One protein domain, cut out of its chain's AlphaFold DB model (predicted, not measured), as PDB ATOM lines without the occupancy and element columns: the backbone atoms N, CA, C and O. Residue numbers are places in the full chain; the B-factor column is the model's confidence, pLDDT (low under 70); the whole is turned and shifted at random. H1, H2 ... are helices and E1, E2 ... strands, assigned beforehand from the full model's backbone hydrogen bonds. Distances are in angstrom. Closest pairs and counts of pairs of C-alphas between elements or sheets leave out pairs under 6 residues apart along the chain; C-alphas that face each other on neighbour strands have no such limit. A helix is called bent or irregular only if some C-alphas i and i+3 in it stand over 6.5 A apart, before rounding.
ATOM      1  N   SER A 125      22.146 -28.805 -32.633       85.38
ATOM      2  CA  SER A 125      23.286 -29.278 -31.857       85.38
ATOM      3  C   SER A 125      24.126 -30.282 -32.619       85.38
ATOM      4  O   SER A 125      23.596 -31.204 -33.220       85.38
ATOM      5  N   TYR A 126      25.445 -30.151 -32.497       87.94
ATOM      6  CA  TYR A 126      26.360 -31.197 -32.935       87.94
ATOM      7  C   TYR A 126      26.168 -32.469 -32.092       87.94
ATOM      8  O   TYR A 126      26.165 -32.417 -30.852       87.94
ATOM      9  N   VAL A 127      26.006 -33.603 -32.770       88.00
ATOM     10  CA  VAL A 127      25.865 -34.927 -32.163       88.00
ATOM     11  C   VAL A 127      27.240 -35.585 -32.104       88.00
ATOM     12  O   VAL A 127      27.721 -36.179 -33.061       88.00
ATOM     13  N   ASP A 128      27.883 -35.467 -30.944       87.56
ATOM     14  CA  ASP A 128      29.141 -36.154 -30.643       87.56
ATOM     15  C   ASP A 128      28.895 -37.351 -29.710       87.56
ATOM     16  O   ASP A 128      28.798 -37.155 -28.492       87.56
ATOM     17  N   PRO A 129      28.808 -38.596 -30.212       81.69
ATOM     18  CA  PRO A 129      28.531 -39.757 -29.365       81.69
ATOM     19  C   PRO A 129      29.661 -40.042 -28.359       81.69
ATOM     20  O   PRO A 129      29.479 -40.806 -27.408       81.69
ATOM     21  N   THR A 130      30.829 -39.410 -28.502       85.81
ATOM     22  CA  THR A 130      31.902 -39.524 -27.509       85.81
ATOM     23  C   THR A 130      31.599 -38.713 -26.244       85.81
ATOM     24  O   THR A 130      32.001 -39.116 -25.151       85.81
ATOM     25  N   GLN A 131      30.805 -37.641 -26.353       87.44
ATOM     26  CA  GLN A 131      30.432 -36.753 -25.251       87.44
ATOM     27  C   GLN A 131      29.055 -37.097 -24.684       87.44
ATOM     28  O   GLN A 131      28.129 -37.442 -25.411       87.44
ATOM     29  N   TRP A 132      28.861 -36.930 -23.373       89.19
ATOM     30  CA  TRP A 132      27.609 -37.331 -22.718       89.19
ATOM     31  C   TRP A 132      26.365 -36.614 -23.273       89.19
ATOM     32  O   TRP A 132      25.337 -37.257 -23.472       89.19
ATOM     33  N   LYS A 133      26.456 -35.312 -23.591       90.38
ATOM     34  CA  LYS A 133      25.349 -34.577 -24.227       90.38
ATOM     35  C   LYS A 133      25.057 -35.125 -25.621       90.38
ATOM     36  O   LYS A 133      23.900 -35.295 -25.984       90.38
ATOM     37  N   GLY A 134      26.096 -35.425 -26.398       90.62
ATOM     38  CA  GLY A 134      25.915 -35.998 -27.727       90.62
ATOM     39  C   GLY A 134      25.346 -37.417 -27.684       90.62
ATOM     40  O   GLY A 134      24.496 -37.720 -28.506       90.62
ATOM     41  N   ARG A 135      25.670 -38.234 -26.669       91.94
ATOM     42  CA  ARG A 135      25.008 -39.536 -26.434       91.94
ATOM     43  C   ARG A 135      23.518 -39.397 -26.157       91.94
ATOM     44  O   ARG A 135      22.730 -40.150 -26.715       91.94
ATOM     45  N   ILE A 136      23.122 -38.439 -25.315       93.56
ATOM     46  CA  ILE A 136      21.698 -38.187 -25.045       93.56
ATOM     47  C   ILE A 136      20.985 -37.755 -26.329       93.56
ATOM     48  O   ILE A 136      19.913 -38.273 -26.615       93.56
ATOM     49  N   ARG A 137      21.583 -36.861 -27.125       92.69
ATOM     50  CA  ARG A 137      20.999 -36.436 -28.407       92.69
ATOM     51  C   ARG A 137      20.906 -37.585 -29.406       92.69
ATOM     52  O   ARG A 137      19.829 -37.822 -29.925       92.69
ATOM     53  N   ALA A 138      21.985 -38.343 -29.603       90.94
ATOM     54  CA  ALA A 138      21.995 -39.512 -30.481       90.94
ATOM     55  C   ALA A 138      20.924 -40.543 -30.092       90.94
ATOM     56  O   ALA A 138      20.359 -41.198 -30.957       90.94
ATOM     57  N   TYR A 139      20.631 -40.667 -28.794       93.12
ATOM     58  CA  TYR A 139      19.586 -41.550 -28.289       93.12
ATOM     59  C   TYR A 139      18.170 -40.976 -28.460       93.12
ATOM     60  O   TYR A 139      17.272 -41.704 -28.862       93.12
ATOM     61  N   LEU A 140      17.945 -39.698 -28.134       93.06
ATOM     62  CA  LEU A 140      16.604 -39.101 -28.133       93.06
ATOM     63  C   LEU A 140      16.142 -38.661 -29.521       93.06
ATOM     64  O   LEU A 140      14.973 -38.836 -29.839       93.06
ATOM     65  N   THR A 141      17.027 -38.114 -30.353       90.75
ATOM     66  CA  THR A 141      16.656 -37.568 -31.665       90.75
ATOM     67  C   THR A 141      15.881 -38.569 -32.536       90.75
ATOM     68  O   THR A 141      14.853 -38.170 -33.077       90.75
ATOM     69  N   PRO A 142      16.264 -39.858 -32.643       89.75
ATOM     70  CA  PRO A 142      15.479 -40.837 -33.404       89.75
ATOM     71  C   PRO A 142      14.113 -41.175 -32.786       89.75
ATOM     72  O   PRO A 142      13.245 -41.683 -33.483       89.75
ATOM     73  N   LEU A 143      13.929 -40.933 -31.483       93.56
ATOM     74  CA  LEU A 143      12.733 -41.321 -30.726       93.56
ATOM     75  C   LEU A 143      11.680 -40.213 -30.657       93.56
ATOM     76  O   LEU A 143      10.489 -40.502 -30.639       93.56
ATOM     77  N   ILE A 144      12.117 -38.956 -30.556       92.38
ATOM     78  CA  ILE A 144      11.226 -37.797 -30.353       92.38
ATOM     79  C   ILE A 144      11.418 -36.696 -31.399       92.38
ATOM     80  O   ILE A 144      10.645 -35.747 -31.446       92.38
ATOM     81  N   GLY A 145      12.408 -36.843 -32.279       89.81
ATOM     82  CA  GLY A 145      12.751 -35.865 -33.304       89.81
ATOM     83  C   GLY A 145      13.828 -34.860 -32.862       89.81
ATOM     84  O   GLY A 145      14.110 -34.701 -31.671       89.81
ATOM     85  N   PRO A 146      14.466 -34.165 -33.825       88.12
ATOM     86  CA  PRO A 146      15.540 -33.198 -33.567       88.12
ATOM     87  C   PRO A 146      15.034 -31.786 -33.224       88.12
ATOM     88  O   PRO A 146      15.834 -30.893 -32.933       88.12
ATOM     89  N   GLY A 147      13.725 -31.547 -33.324       88.94
ATOM     90  CA  GLY A 147      13.112 -30.236 -33.141       88.94
ATOM     91  C   GLY A 147      13.046 -29.786 -31.680       88.94
ATOM     92  O   GLY A 147      13.251 -30.547 -30.737       88.94
ATOM     93  N   CYS A 148      12.746 -28.505 -31.489       92.19
ATOM     94  CA  CYS A 148      12.348 -27.962 -30.201       92.19
ATOM     95  C   CYS A 148      10.953 -28.481 -29.854       92.19
ATOM     96  O   CYS A 148      10.004 -28.189 -30.571       92.19
ATOM     97  N   HIS A 149      10.809 -29.168 -28.731       93.50
ATOM     98  CA  HIS A 149       9.523 -29.712 -28.292       93.50
ATOM     99  C   HIS A 149       8.656 -28.707 -27.531       93.50
ATOM    100  O   HIS A 149       7.525 -29.016 -27.200       93.50
ATOM    101  N   GLY A 150       9.191 -27.521 -27.228       91.94
ATOM    102  CA  GLY A 150       8.413 -26.451 -26.609       91.94
ATOM    103  C   GLY A 150       7.654 -25.609 -27.631       91.94
ATOM    104  O   GLY A 150       6.573 -25.136 -27.335       91.94
ATOM    105  N   CYS A 151       8.219 -25.376 -28.821       88.56
ATOM    106  CA  CYS A 151       7.579 -24.524 -29.834       88.56
ATOM    107  C   CYS A 151       7.423 -25.175 -31.206       88.56
ATOM    108  O   CYS A 151       6.859 -24.547 -32.095       88.56
ATOM    109  N   HIS A 152       8.020 -26.352 -31.430       87.44
ATOM    110  CA  HIS A 152       8.014 -27.105 -32.694       87.44
ATOM    111  C   HIS A 152       8.517 -26.344 -33.930       87.44
ATOM    112  O   HIS A 152       8.406 -26.816 -35.056       87.44
ATOM    113  N   ARG A 153       9.112 -25.166 -33.725       83.06
ATOM    114  CA  ARG A 153       9.490 -24.240 -34.797       83.06
ATOM    115  C   ARG A 153      10.983 -24.221 -35.061       83.06
ATOM    116  O   ARG A 153      11.358 -23.948 -36.181       83.06
ATOM    117  N   SER A 154      11.833 -24.484 -34.073       85.25
ATOM    118  CA  SER A 154      13.296 -24.345 -34.192       85.25
ATOM    119  C   SER A 154      14.010 -25.663 -33.899       85.25
ATOM    120  O   SER A 154      13.406 -26.528 -33.266       85.25
ATOM    121  N   PRO A 155      15.302 -25.826 -34.241       87.69
ATOM    122  CA  PRO A 155      16.054 -27.009 -33.845       87.69
ATOM    123  C   PRO A 155      16.205 -27.095 -32.320       87.69
ATOM    124  O   PRO A 155      16.372 -26.082 -31.628       87.69
ATOM    125  N   GLY A 156      16.181 -28.317 -31.795       90.88
ATOM    126  CA  GLY A 156      16.458 -28.621 -30.399       90.88
ATOM    127  C   GLY A 156      17.957 -28.552 -30.114       90.88
ATOM    128  O   GLY A 156      18.706 -29.494 -30.371       90.88
ATOM    129  N   VAL A 157      18.429 -27.420 -29.584       90.44
ATOM    130  CA  VAL A 157      19.853 -27.211 -29.270       90.44
ATOM    131  C   VAL A 157      20.209 -27.536 -27.817       90.44
ATOM    132  O   VAL A 157      21.342 -27.918 -27.527       90.44
ATOM    133  N   PHE A 158      19.266 -27.452 -26.891       92.88
ATOM    134  CA  PHE A 158      19.480 -27.774 -25.485       92.88
ATOM    135  C   PHE A 158      18.785 -29.075 -25.121       92.88
ATOM    136  O   PHE A 158      17.722 -29.387 -25.647       92.88
ATOM    137  N   ILE A 159      19.421 -29.837 -24.233       95.44
ATOM    138  CA  ILE A 159      18.784 -30.961 -23.551       95.44
ATOM    139  C   ILE A 159      18.171 -30.361 -22.297       95.44
ATOM    140  O   ILE A 159      18.892 -30.031 -21.351       95.44
ATOM    141  N   ASP A 160      16.866 -30.178 -22.335       96.75
ATOM    142  CA  ASP A 160      16.110 -29.636 -21.226       96.75
ATOM    143  C   ASP A 160      15.797 -30.740 -20.212       96.75
ATOM    144  O   ASP A 160      15.614 -31.910 -20.567       96.75
ATOM    145  N   HIS A 161      15.783 -30.385 -18.935       96.25
ATOM    146  CA  HIS A 161      15.622 -31.344 -17.856       96.25
ATOM    147  C   HIS A 161      14.912 -30.718 -16.668       96.25
ATOM    148  O   HIS A 161      15.013 -29.524 -16.415       96.25
ATOM    149  N   ASP A 162      14.214 -31.563 -15.925       93.62
ATOM    150  CA  ASP A 162      13.626 -31.176 -14.659       93.62
ATOM    151  C   ASP A 162      14.737 -30.959 -13.621       93.62
ATOM    152  O   ASP A 162      15.560 -31.847 -13.373       93.62
ATOM    153  N   HIS A 163      14.771 -29.777 -13.008       90.31
ATOM    154  CA  HIS A 163      15.820 -29.406 -12.055       90.31
ATOM    155  C   HIS A 163      15.707 -30.148 -10.711       90.31
ATOM    156  O   HIS A 163      16.705 -30.252  -9.997       90.31
ATOM    157  N   GLY A 164      14.530 -30.686 -10.367       90.00
ATOM    158  CA  GLY A 164      14.328 -31.456  -9.136       90.00
ATOM    159  C   GLY A 164      14.844 -32.895  -9.233       90.00
ATOM    160  O   GLY A 164      15.559 -33.376  -8.355       90.00
ATOM    161  N   THR A 165      14.507 -33.590 -10.317       90.62
ATOM    162  CA  THR A 165      14.798 -35.019 -10.534       90.62
ATOM    163  C   THR A 165      16.013 -35.265 -11.427       90.62
ATOM    164  O   THR A 165      16.551 -36.378 -11.460       90.62
ATOM    165  N   GLY A 166      16.438 -34.254 -12.189       92.12
ATOM    166  CA  GLY A 166      17.466 -34.367 -13.219       92.12
ATOM    167  C   GLY A 166      17.021 -35.164 -14.449       92.12
ATOM    168  O   GLY A 166      17.864 -35.489 -15.287       92.12
ATOM    169  N   ARG A 167      15.739 -35.536 -14.572       95.56
ATOM    170  CA  ARG A 167      15.227 -36.270 -15.738       95.56
ATOM    171  C   ARG A 167      15.127 -35.352 -16.944       95.56
ATOM    172  O   ARG A 167      14.643 -34.230 -16.845       95.56
ATOM    173  N   VAL A 168      15.574 -35.844 -18.094       97.31
ATOM    174  CA  VAL A 168      15.456 -35.124 -19.363       97.31
ATOM    175  C   VAL A 168      13.978 -35.020 -19.746       97.31
ATOM    176  O   VAL A 168      13.283 -36.034 -19.799       97.31
ATOM    177  N   ARG A 169      13.522 -33.794 -20.021       97.88
ATOM    178  CA  ARG A 169      12.157 -33.474 -20.468       97.88
ATOM    179  C   ARG A 169      12.051 -33.548 -21.994       97.88
ATOM    180  O   ARG A 169      11.104 -34.123 -22.525       97.88
ATOM    181  N   GLY A 170      13.077 -33.073 -22.703       96.94
ATOM    182  CA  GLY A 170      13.127 -33.073 -24.162       96.94
ATOM    183  C   GLY A 170      14.272 -32.233 -24.718       96.94
ATOM    184  O   GLY A 170      15.215 -31.870 -24.012       96.94
ATOM    185  N   LEU A 171      14.200 -31.946 -26.018       95.56
ATOM    186  CA  LEU A 171      15.100 -31.006 -26.690       95.56
ATOM    187  C   LEU A 171      14.411 -29.652 -26.878       95.56
ATOM    188  O   LEU A 171      13.289 -29.616 -27.382       95.56
ATOM    189  N   LEU A 172      15.079 -28.549 -26.530       94.62
ATOM    190  CA  LEU A 172      14.551 -27.186 -26.664       94.62
ATOM    191  C   LEU A 172      15.488 -26.284 -27.472       94.62
ATOM    192  O   LEU A 172      16.705 -26.466 -27.488       94.62
ATOM    193  N   CYS A 173      14.935 -25.276 -28.146       91.12
ATOM    194  CA  CYS A 173      15.734 -24.198 -28.723       91.12
ATOM    195  C   CYS A 173      16.273 -23.270 -27.619       91.12
ATOM    196  O   CYS A 173      15.836 -23.351 -26.472       91.12
ATOM    197  N   VAL A 174      17.194 -22.360 -27.965       87.44
ATOM    198  CA  VAL A 174      17.757 -21.382 -27.010       87.44
ATOM    199  C   VAL A 174      16.648 -20.625 -26.278       87.44
ATOM    200  O   VAL A 174      16.650 -20.546 -25.056       87.44
ATOM    201  N   TYR A 175      15.669 -20.115 -27.027       88.06
ATOM    202  CA  TYR A 175      14.612 -19.282 -26.470       88.06
ATOM    203  C   TYR A 175      13.718 -20.050 -25.494       88.06
ATOM    204  O   TYR A 175      13.563 -19.612 -24.356       88.06
ATOM    205  N   CYS A 176      13.176 -21.201 -25.905       92.38
ATOM    206  CA  CYS A 176      12.336 -22.022 -25.035       92.38
ATOM    207  C   CYS A 176      13.110 -22.465 -23.794       92.38
ATOM    208  O   CYS A 176      12.627 -22.270 -22.690       92.38
ATOM    209  N   ASN A 177      14.343 -22.956 -23.947       94.00
ATOM    210  CA  ASN A 177      15.144 -23.400 -22.806       94.00
ATOM    211  C   ASN A 177      15.381 -22.288 -21.769       94.00
ATOM    212  O   ASN A 177      15.506 -22.571 -20.586       94.00
ATOM    213  N   THR A 178      15.484 -21.029 -22.194       90.94
ATOM    214  CA  THR A 178      15.711 -19.901 -21.277       90.94
ATOM    215  C   THR A 178      14.433 -19.403 -20.600       90.94
ATOM    216  O   THR A 178      14.510 -18.889 -19.488       90.94
ATOM    217  N   HIS A 179      13.275 -19.515 -21.253       92.31
ATOM    218  CA  HIS A 179      12.062 -18.808 -20.825       92.31
ATOM    219  C   HIS A 179      10.922 -19.721 -20.377       92.31
ATOM    220  O   HIS A 179       9.962 -19.217 -19.799       92.31
ATOM    221  N   ILE A 180      11.002 -21.026 -20.644       93.25
ATOM    222  CA  ILE A 180       9.871 -21.933 -20.445       93.25
ATOM    223  C   ILE A 180       9.389 -21.962 -18.995       93.25
ATOM    224  O   ILE A 180       8.200 -21.792 -18.764       93.25
ATOM    225  N   ASP A 181      10.316 -22.031 -18.035       91.19
ATOM    226  CA  ASP A 181      10.000 -22.057 -16.601       91.19
ATOM    227  C   ASP A 181       9.526 -20.685 -16.057       91.19
ATOM    228  O   ASP A 181       9.164 -20.570 -14.890       91.19
ATOM    229  N   GLN A 182       9.552 -19.625 -16.877       90.25
ATOM    230  CA  GLN A 182       9.106 -18.273 -16.511       90.25
ATOM    231  C   GLN A 182       7.744 -17.901 -17.123       90.25
ATOM    232  O   GLN A 182       7.233 -16.818 -16.826       90.25
ATOM    233  N   CYS A 183       7.162 -18.720 -18.012       87.19
ATOM    234  CA  CYS A 183       5.845 -18.408 -18.587       87.19
ATOM    235  C   CYS A 183       4.756 -18.621 -17.523       87.19
ATOM    236  O   CYS A 183       4.799 -19.597 -16.781       87.19
ATOM    237  N   PRO A 184       3.741 -17.741 -17.460       88.69
ATOM    238  CA  PRO A 184       2.584 -17.921 -16.581       88.69
ATOM    239  C   PRO A 184       1.630 -19.037 -17.047       88.69
ATOM    240  O   PRO A 184       0.658 -19.317 -16.358       88.69
ATOM    241  N   HIS A 185       1.895 -19.647 -18.209       89.44
ATOM    242  CA  HIS A 185       1.149 -20.767 -18.790       89.44
ATOM    243  C   HIS A 185      -0.374 -20.540 -18.869       89.44
ATOM    244  O   HIS A 185      -1.139 -21.270 -18.236       89.44
ATOM    245  N   PRO A 186      -0.843 -19.549 -19.657       88.00
ATOM    246  CA  PRO A 186      -2.274 -19.390 -19.908       88.00
ATOM    247  C   PRO A 186      -2.850 -20.622 -20.628       88.00
ATOM    248  O   PRO A 186      -2.112 -21.451 -21.167       88.00
ATOM    249  N   ALA A 187      -4.179 -20.737 -20.667       85.62
ATOM    250  CA  ALA A 187      -4.852 -21.827 -21.372       85.62
ATOM    251  C   ALA A 187      -4.390 -21.925 -22.842       85.62
ATOM    252  O   ALA A 187      -4.317 -20.914 -23.539       85.62
ATOM    253  N   GLY A 188      -4.075 -23.143 -23.301       85.19
ATOM    254  CA  GLY A 188      -3.569 -23.403 -24.658       85.19
ATOM    255  C   GLY A 188      -2.074 -23.119 -24.864       85.19
ATOM    256  O   GLY A 188      -1.616 -23.002 -25.998       85.19
ATOM    257  N   CYS A 189      -1.301 -22.963 -23.788       89.06
ATOM    258  CA  CYS A 189       0.136 -22.738 -23.878       89.06
ATOM    259  C   CYS A 189       0.902 -24.030 -24.233       89.06
ATOM    260  O   CYS A 189       1.035 -24.912 -23.389       89.06
ATOM    261  N   GLU A 190       1.522 -24.078 -25.420       89.19
ATOM    262  CA  GLU A 190       2.374 -25.201 -25.879       89.19
ATOM    263  C   GLU A 190       3.476 -25.566 -24.859       89.19
ATOM    264  O   GLU A 190       3.855 -26.725 -24.693       89.19
ATOM    265  N   TRP A 191       3.994 -24.574 -24.126       94.06
ATOM    266  CA  TRP A 191       4.982 -24.809 -23.073       94.06
ATOM    267  C   TRP A 191       4.402 -25.528 -21.859       94.06
ATOM    268  O   TRP A 191       5.102 -26.333 -21.254       94.06
ATOM    269  N   ALA A 192       3.147 -25.256 -21.502       93.81
ATOM    270  CA  ALA A 192       2.479 -25.971 -20.422       93.81
ATOM    271  C   ALA A 192       2.274 -27.440 -20.808       93.81
ATOM    272  O   ALA A 192       2.580 -28.327 -20.016       93.81
ATOM    273  N   ASP A 193       1.848 -27.694 -22.048       92.38
ATOM    274  CA  ASP A 193       1.675 -29.050 -22.578       92.38
ATOM    275  C   ASP A 193       2.996 -29.828 -22.543       92.38
ATOM    276  O   ASP A 193       3.050 -30.944 -22.024       92.38
ATOM    277  N   TYR A 194       4.088 -29.203 -22.993       95.44
ATOM    278  CA  TYR A 194       5.432 -29.773 -22.906       95.44
ATOM    279  C   TYR A 194       5.852 -30.102 -21.464       95.44
ATOM    280  O   TYR A 194       6.446 -31.152 -21.221       95.44
ATOM    281  N   LEU A 195       5.582 -29.215 -20.502       95.50
ATOM    282  CA  LEU A 195       5.956 -29.428 -19.102       95.50
ATOM    283  C   LEU A 195       5.117 -30.522 -18.430       95.50
ATOM    284  O   LEU A 195       5.652 -31.294 -17.635       95.50
ATOM    285  N   ASN A 196       3.830 -30.598 -18.764       94.44
ATOM    286  CA  ASN A 196       2.892 -31.569 -18.205       94.44
ATOM    287  C   ASN A 196       3.057 -32.967 -18.815       94.44
ATOM    288  O   ASN A 196       2.858 -33.966 -18.124       94.44
ATOM    289  N   ALA A 197       3.452 -33.049 -20.087       95.00
ATOM    290  CA  ALA A 197       3.685 -34.302 -20.797       95.00
ATOM    291  C   ALA A 197       5.025 -34.283 -21.559       95.00
ATOM    292  O   ALA A 197       5.039 -34.275 -22.795       95.00
ATOM    293  N   PRO A 198       6.180 -34.302 -20.859       96.56
ATOM    294  CA  PRO A 198       7.463 -34.149 -21.527       96.56
ATOM    295  C   PRO A 198       7.778 -35.348 -22.435       96.56
ATOM    296  O   PRO A 198       7.771 -36.494 -21.970       96.56
ATOM    297  N   PRO A 199       8.137 -35.128 -23.711       96.31
ATOM    298  CA  PRO A 199       8.284 -36.200 -24.698       96.31
ATOM    299  C   PRO A 199       9.399 -37.195 -24.359       96.31
ATOM    300  O   PRO A 199       9.327 -38.367 -24.731       96.31
ATOM    301  N   ALA A 200      10.434 -36.757 -23.632       97.25
ATOM    302  CA  ALA A 200      11.535 -37.627 -23.235       97.25
ATOM    303  C   ALA A 200      11.305 -38.362 -21.902       97.25
ATOM    304  O   ALA A 200      12.120 -39.219 -21.540       97.25
ATOM    305  N   TRP A 201      10.221 -38.054 -21.177       95.38
ATOM    306  CA  TRP A 201      10.005 -38.511 -19.800       95.38
ATOM    307  C   TRP A 201      10.019 -40.037 -19.676       95.38
ATOM    308  O   TRP A 201      10.710 -40.599 -18.822       95.38
ATOM    309  N   GLN A 202       9.330 -40.713 -20.596       95.25
ATOM    310  CA  GLN A 202       9.218 -42.174 -20.662       95.25
ATOM    311  C   GLN A 202      10.560 -42.903 -20.841       95.25
ATOM    312  O   GLN A 202      10.688 -44.063 -20.461       95.25
ATOM    313  N   TYR A 203      11.590 -42.233 -21.366       95.81
ATOM    314  CA  TYR A 203      12.901 -42.853 -21.582       95.81
ATOM    315  C   TYR A 203      13.842 -42.736 -20.376       95.81
ATOM    316  O   TYR A 203      14.961 -43.255 -20.427       95.81
ATOM    317  N   ASN A 204      13.418 -42.038 -19.312       92.94
ATOM    318  CA  ASN A 204      14.087 -41.955 -18.009       92.94
ATOM    319  C   ASN A 204      15.605 -41.669 -18.093       92.94
ATOM    320  O   ASN A 204      16.411 -42.190 -17.315       92.94
ATOM    321  N   ARG A 205      16.024 -40.842 -19.060       94.50
ATOM    322  CA  ARG A 205      17.417 -40.392 -19.183       94.50
ATOM    323  C   ARG A 205      17.684 -39.289 -18.163       94.50
ATOM    324  O   ARG A 205      16.867 -38.388 -17.998       94.50
ATOM    325  N   LYS A 206      18.841 -39.338 -17.500       92.31
ATOM    326  CA  LYS A 206      19.283 -38.288 -16.571       92.31
ATOM    327  C   LYS A 206      20.219 -37.300 -17.256       92.31
ATOM    328  O   LYS A 206      21.117 -37.699 -17.999       92.31
ATOM    329  N   TYR A 207      20.032 -36.020 -16.965       89.88
ATOM    330  CA  TYR A 207      20.960 -34.961 -17.321       89.88
ATOM    331  C   TYR A 207      22.176 -35.030 -16.392       89.88
ATOM    332  O   TYR A 207      22.088 -34.774 -15.194       89.88
ATOM    333  N   LEU A 208      23.321 -35.431 -16.944       79.38
ATOM    334  CA  LEU A 208      24.550 -35.650 -16.184       79.38
ATOM    335  C   LEU A 208      25.396 -34.374 -16.165       79.38
ATOM    336  O   LEU A 208      26.419 -34.290 -16.850       79.38
ATOM    337  N   ASP A 209      25.001 -33.373 -15.377       70.75
ATOM    338  CA  ASP A 209      25.856 -32.202 -15.176       70.75
ATOM    339  C   ASP A 209      26.997 -32.502 -14.195       70.75
ATOM    340  O   ASP A 209      26.991 -32.107 -13.029       70.75
ATOM    341  N   ARG A 210      28.029 -33.186 -14.700       65.00
ATOM    342  CA  ARG A 210      29.248 -33.490 -13.935       65.00
ATOM    343  C   ARG A 210      29.956 -32.232 -13.416       65.00
ATOM    344  O   ARG A 210      30.721 -32.327 -12.461       65.00
ATOM    345  N   SER A 211      29.739 -31.067 -14.030       61.72
ATOM    346  CA  SER A 211      30.329 -29.800 -13.586       61.72
ATOM    347  C   SER A 211      29.540 -29.203 -12.426       61.72
ATOM    348  O   SER A 211      30.143 -28.750 -11.454       61.72
ATOM    349  N   HIS A 212      28.209 -29.241 -12.486       58.53
ATOM    350  CA  HIS A 212      27.352 -28.872 -11.363       58.53
ATOM    351  C   HIS A 212      27.544 -29.820 -10.177       58.53
ATOM    352  O   HIS A 212      27.713 -29.342  -9.063       58.53
ATOM    353  N   GLU A 213      27.630 -31.136 -10.395       59.59
ATOM    354  CA  GLU A 213      27.907 -32.089  -9.312       59.59
ATOM    355  C   GLU A 213      29.272 -31.851  -8.665       59.59
ATOM    356  O   GLU A 213      29.366 -31.819  -7.442       59.59
ATOM    357  N   LYS A 214      30.321 -31.578  -9.455       60.22
ATOM    358  CA  LYS A 214      31.632 -31.183  -8.915       60.22
ATOM    359  C   LYS A 214      31.572 -29.866  -8.138       60.22
ATOM    360  O   LYS A 214      32.182 -29.769  -7.079       60.22
ATOM    361  N   ARG A 215      30.840 -28.856  -8.627       61.12
ATOM    362  CA  ARG A 215      30.655 -27.564  -7.934       61.12
ATOM    363  C   ARG A 215      29.841 -27.713  -6.648       61.12
ATOM    364  O   ARG A 215      30.185 -27.091  -5.649       61.12
ATOM    365  N   LYS A 216      28.798 -28.544  -6.661       58.94
ATOM    366  CA  LYS A 216      27.982 -28.887  -5.494       58.94
ATOM    367  C   LYS A 216      28.828 -29.636  -4.468       58.94
ATOM    368  O   LYS A 216      28.912 -29.188  -3.338       58.94
ATOM    369  N   ALA A 217      29.557 -30.674  -4.883       58.94
ATOM    370  CA  ALA A 217      30.485 -31.405  -4.022       58.94
ATOM    371  C   ALA A 217      31.572 -30.492  -3.431       58.94
ATOM    372  O   ALA A 217      31.853 -30.579  -2.244       58.94
ATOM    373  N   ALA A 218      32.140 -29.574  -4.220       63.41
ATOM    374  CA  ALA A 218      33.115 -28.599  -3.730       63.41
ATOM    375  C   ALA A 218      32.517 -27.618  -2.705       63.41
ATOM    376  O   ALA A 218      33.191 -27.281  -1.740       63.41
ATOM    377  N   ARG A 219      31.258 -27.196  -2.882       62.28
ATOM    378  CA  ARG A 219      30.521 -26.347  -1.926       62.28
ATOM    379  C   ARG A 219      30.073 -27.094  -0.667       62.28
ATOM    380  O   ARG A 219      29.882 -26.465   0.363       62.28
ATOM    381  N   SER A 220      29.890 -28.409  -0.756       60.28
ATOM    382  CA  SER A 220      29.478 -29.272   0.355       60.28
ATOM    383  C   SER A 220      30.654 -29.849   1.152       60.28
ATOM    384  O   SER A 220      30.419 -30.551   2.133       60.28
TER     385      SER A 220
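Overview. This is residues 125 to 220 of the 247 residues of an uncharacterized protein of Streptomyces luteus (UniProt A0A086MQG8). A small two-stranded hairpin, E1 and E2, makes the middle, with H1 on one side of it and H2 on the other; H3 sits beside E2, and residues 211 to 220, mostly of H4, stick out as a free arm. Long loops, residues 145 to 157 and 197 to 209, join the parts. The 96 printed residues, with H1, E1, E2, H2, H3 and H4 in chain order and an antiparallel sheet E1 - E2, are mostly helix by their named elements. The whole is compact, with a radius of gyration of the C-alphas of 13.7 A and spans of 42 by 31 by 23 A.

Arrangement. Start at H1, residues 132 to 144, and look from Lys 133 to Ile 159 of E1, residues 158 to 161: these closest C-alphas are 7.5 A apart. E1 forms an antiparallel hairpin with E2, residues 168 to 172, at 150 degrees; find N 158 and O 172 at 2.8 A, and N 160 and O 170 at 2.9 A. H1 and E2 are near each other. On H2, residues 174 to 182, Asn 177 has its C-alpha 6.5 A from that of Asp 160, the closest pair with E1. H3, residues 190 to 196, is close to H2 but not clearly touching, the closest C-alphas, Ile 180 and Trp 191, being 6.3 A apart. The closest C-alphas of E2 and H3, Arg 169 and Leu 195, are 7.5 A apart. H4, residues 210 to 219, is apart from H1, H2, H3, E1 and E2. Every O i to N i+4 pair is within hydrogen-bond range in H3 and H4, against 7 of 9 in H1 and 3 of 5 in H2.

Along the chain. Find C-alpha 132 at (27.609, -37.331, -22.718); from there H1 runs 18.1 A, only just irregular, with C-alphas 139 and 142 6.6 A apart. E1 spans 9.3 A and E2 10.8 A. H2 spans 14.0 A and is irregular, with C-alphas 178 and 181 7.7 A apart. H3 spans 10.0 A. H4 spans 14.0 A and ends at C-alpha 219, (30.521, -26.347, -1.926).

Size, cuts and confidence. The C-alphas farthest apart, of Gly 188 and Ala 218, are 42.6 A apart. The printed part has no cut; its long links are H1 to E1 and H3 to H4. Expect pLDDT under 70 at residues 210 to 220.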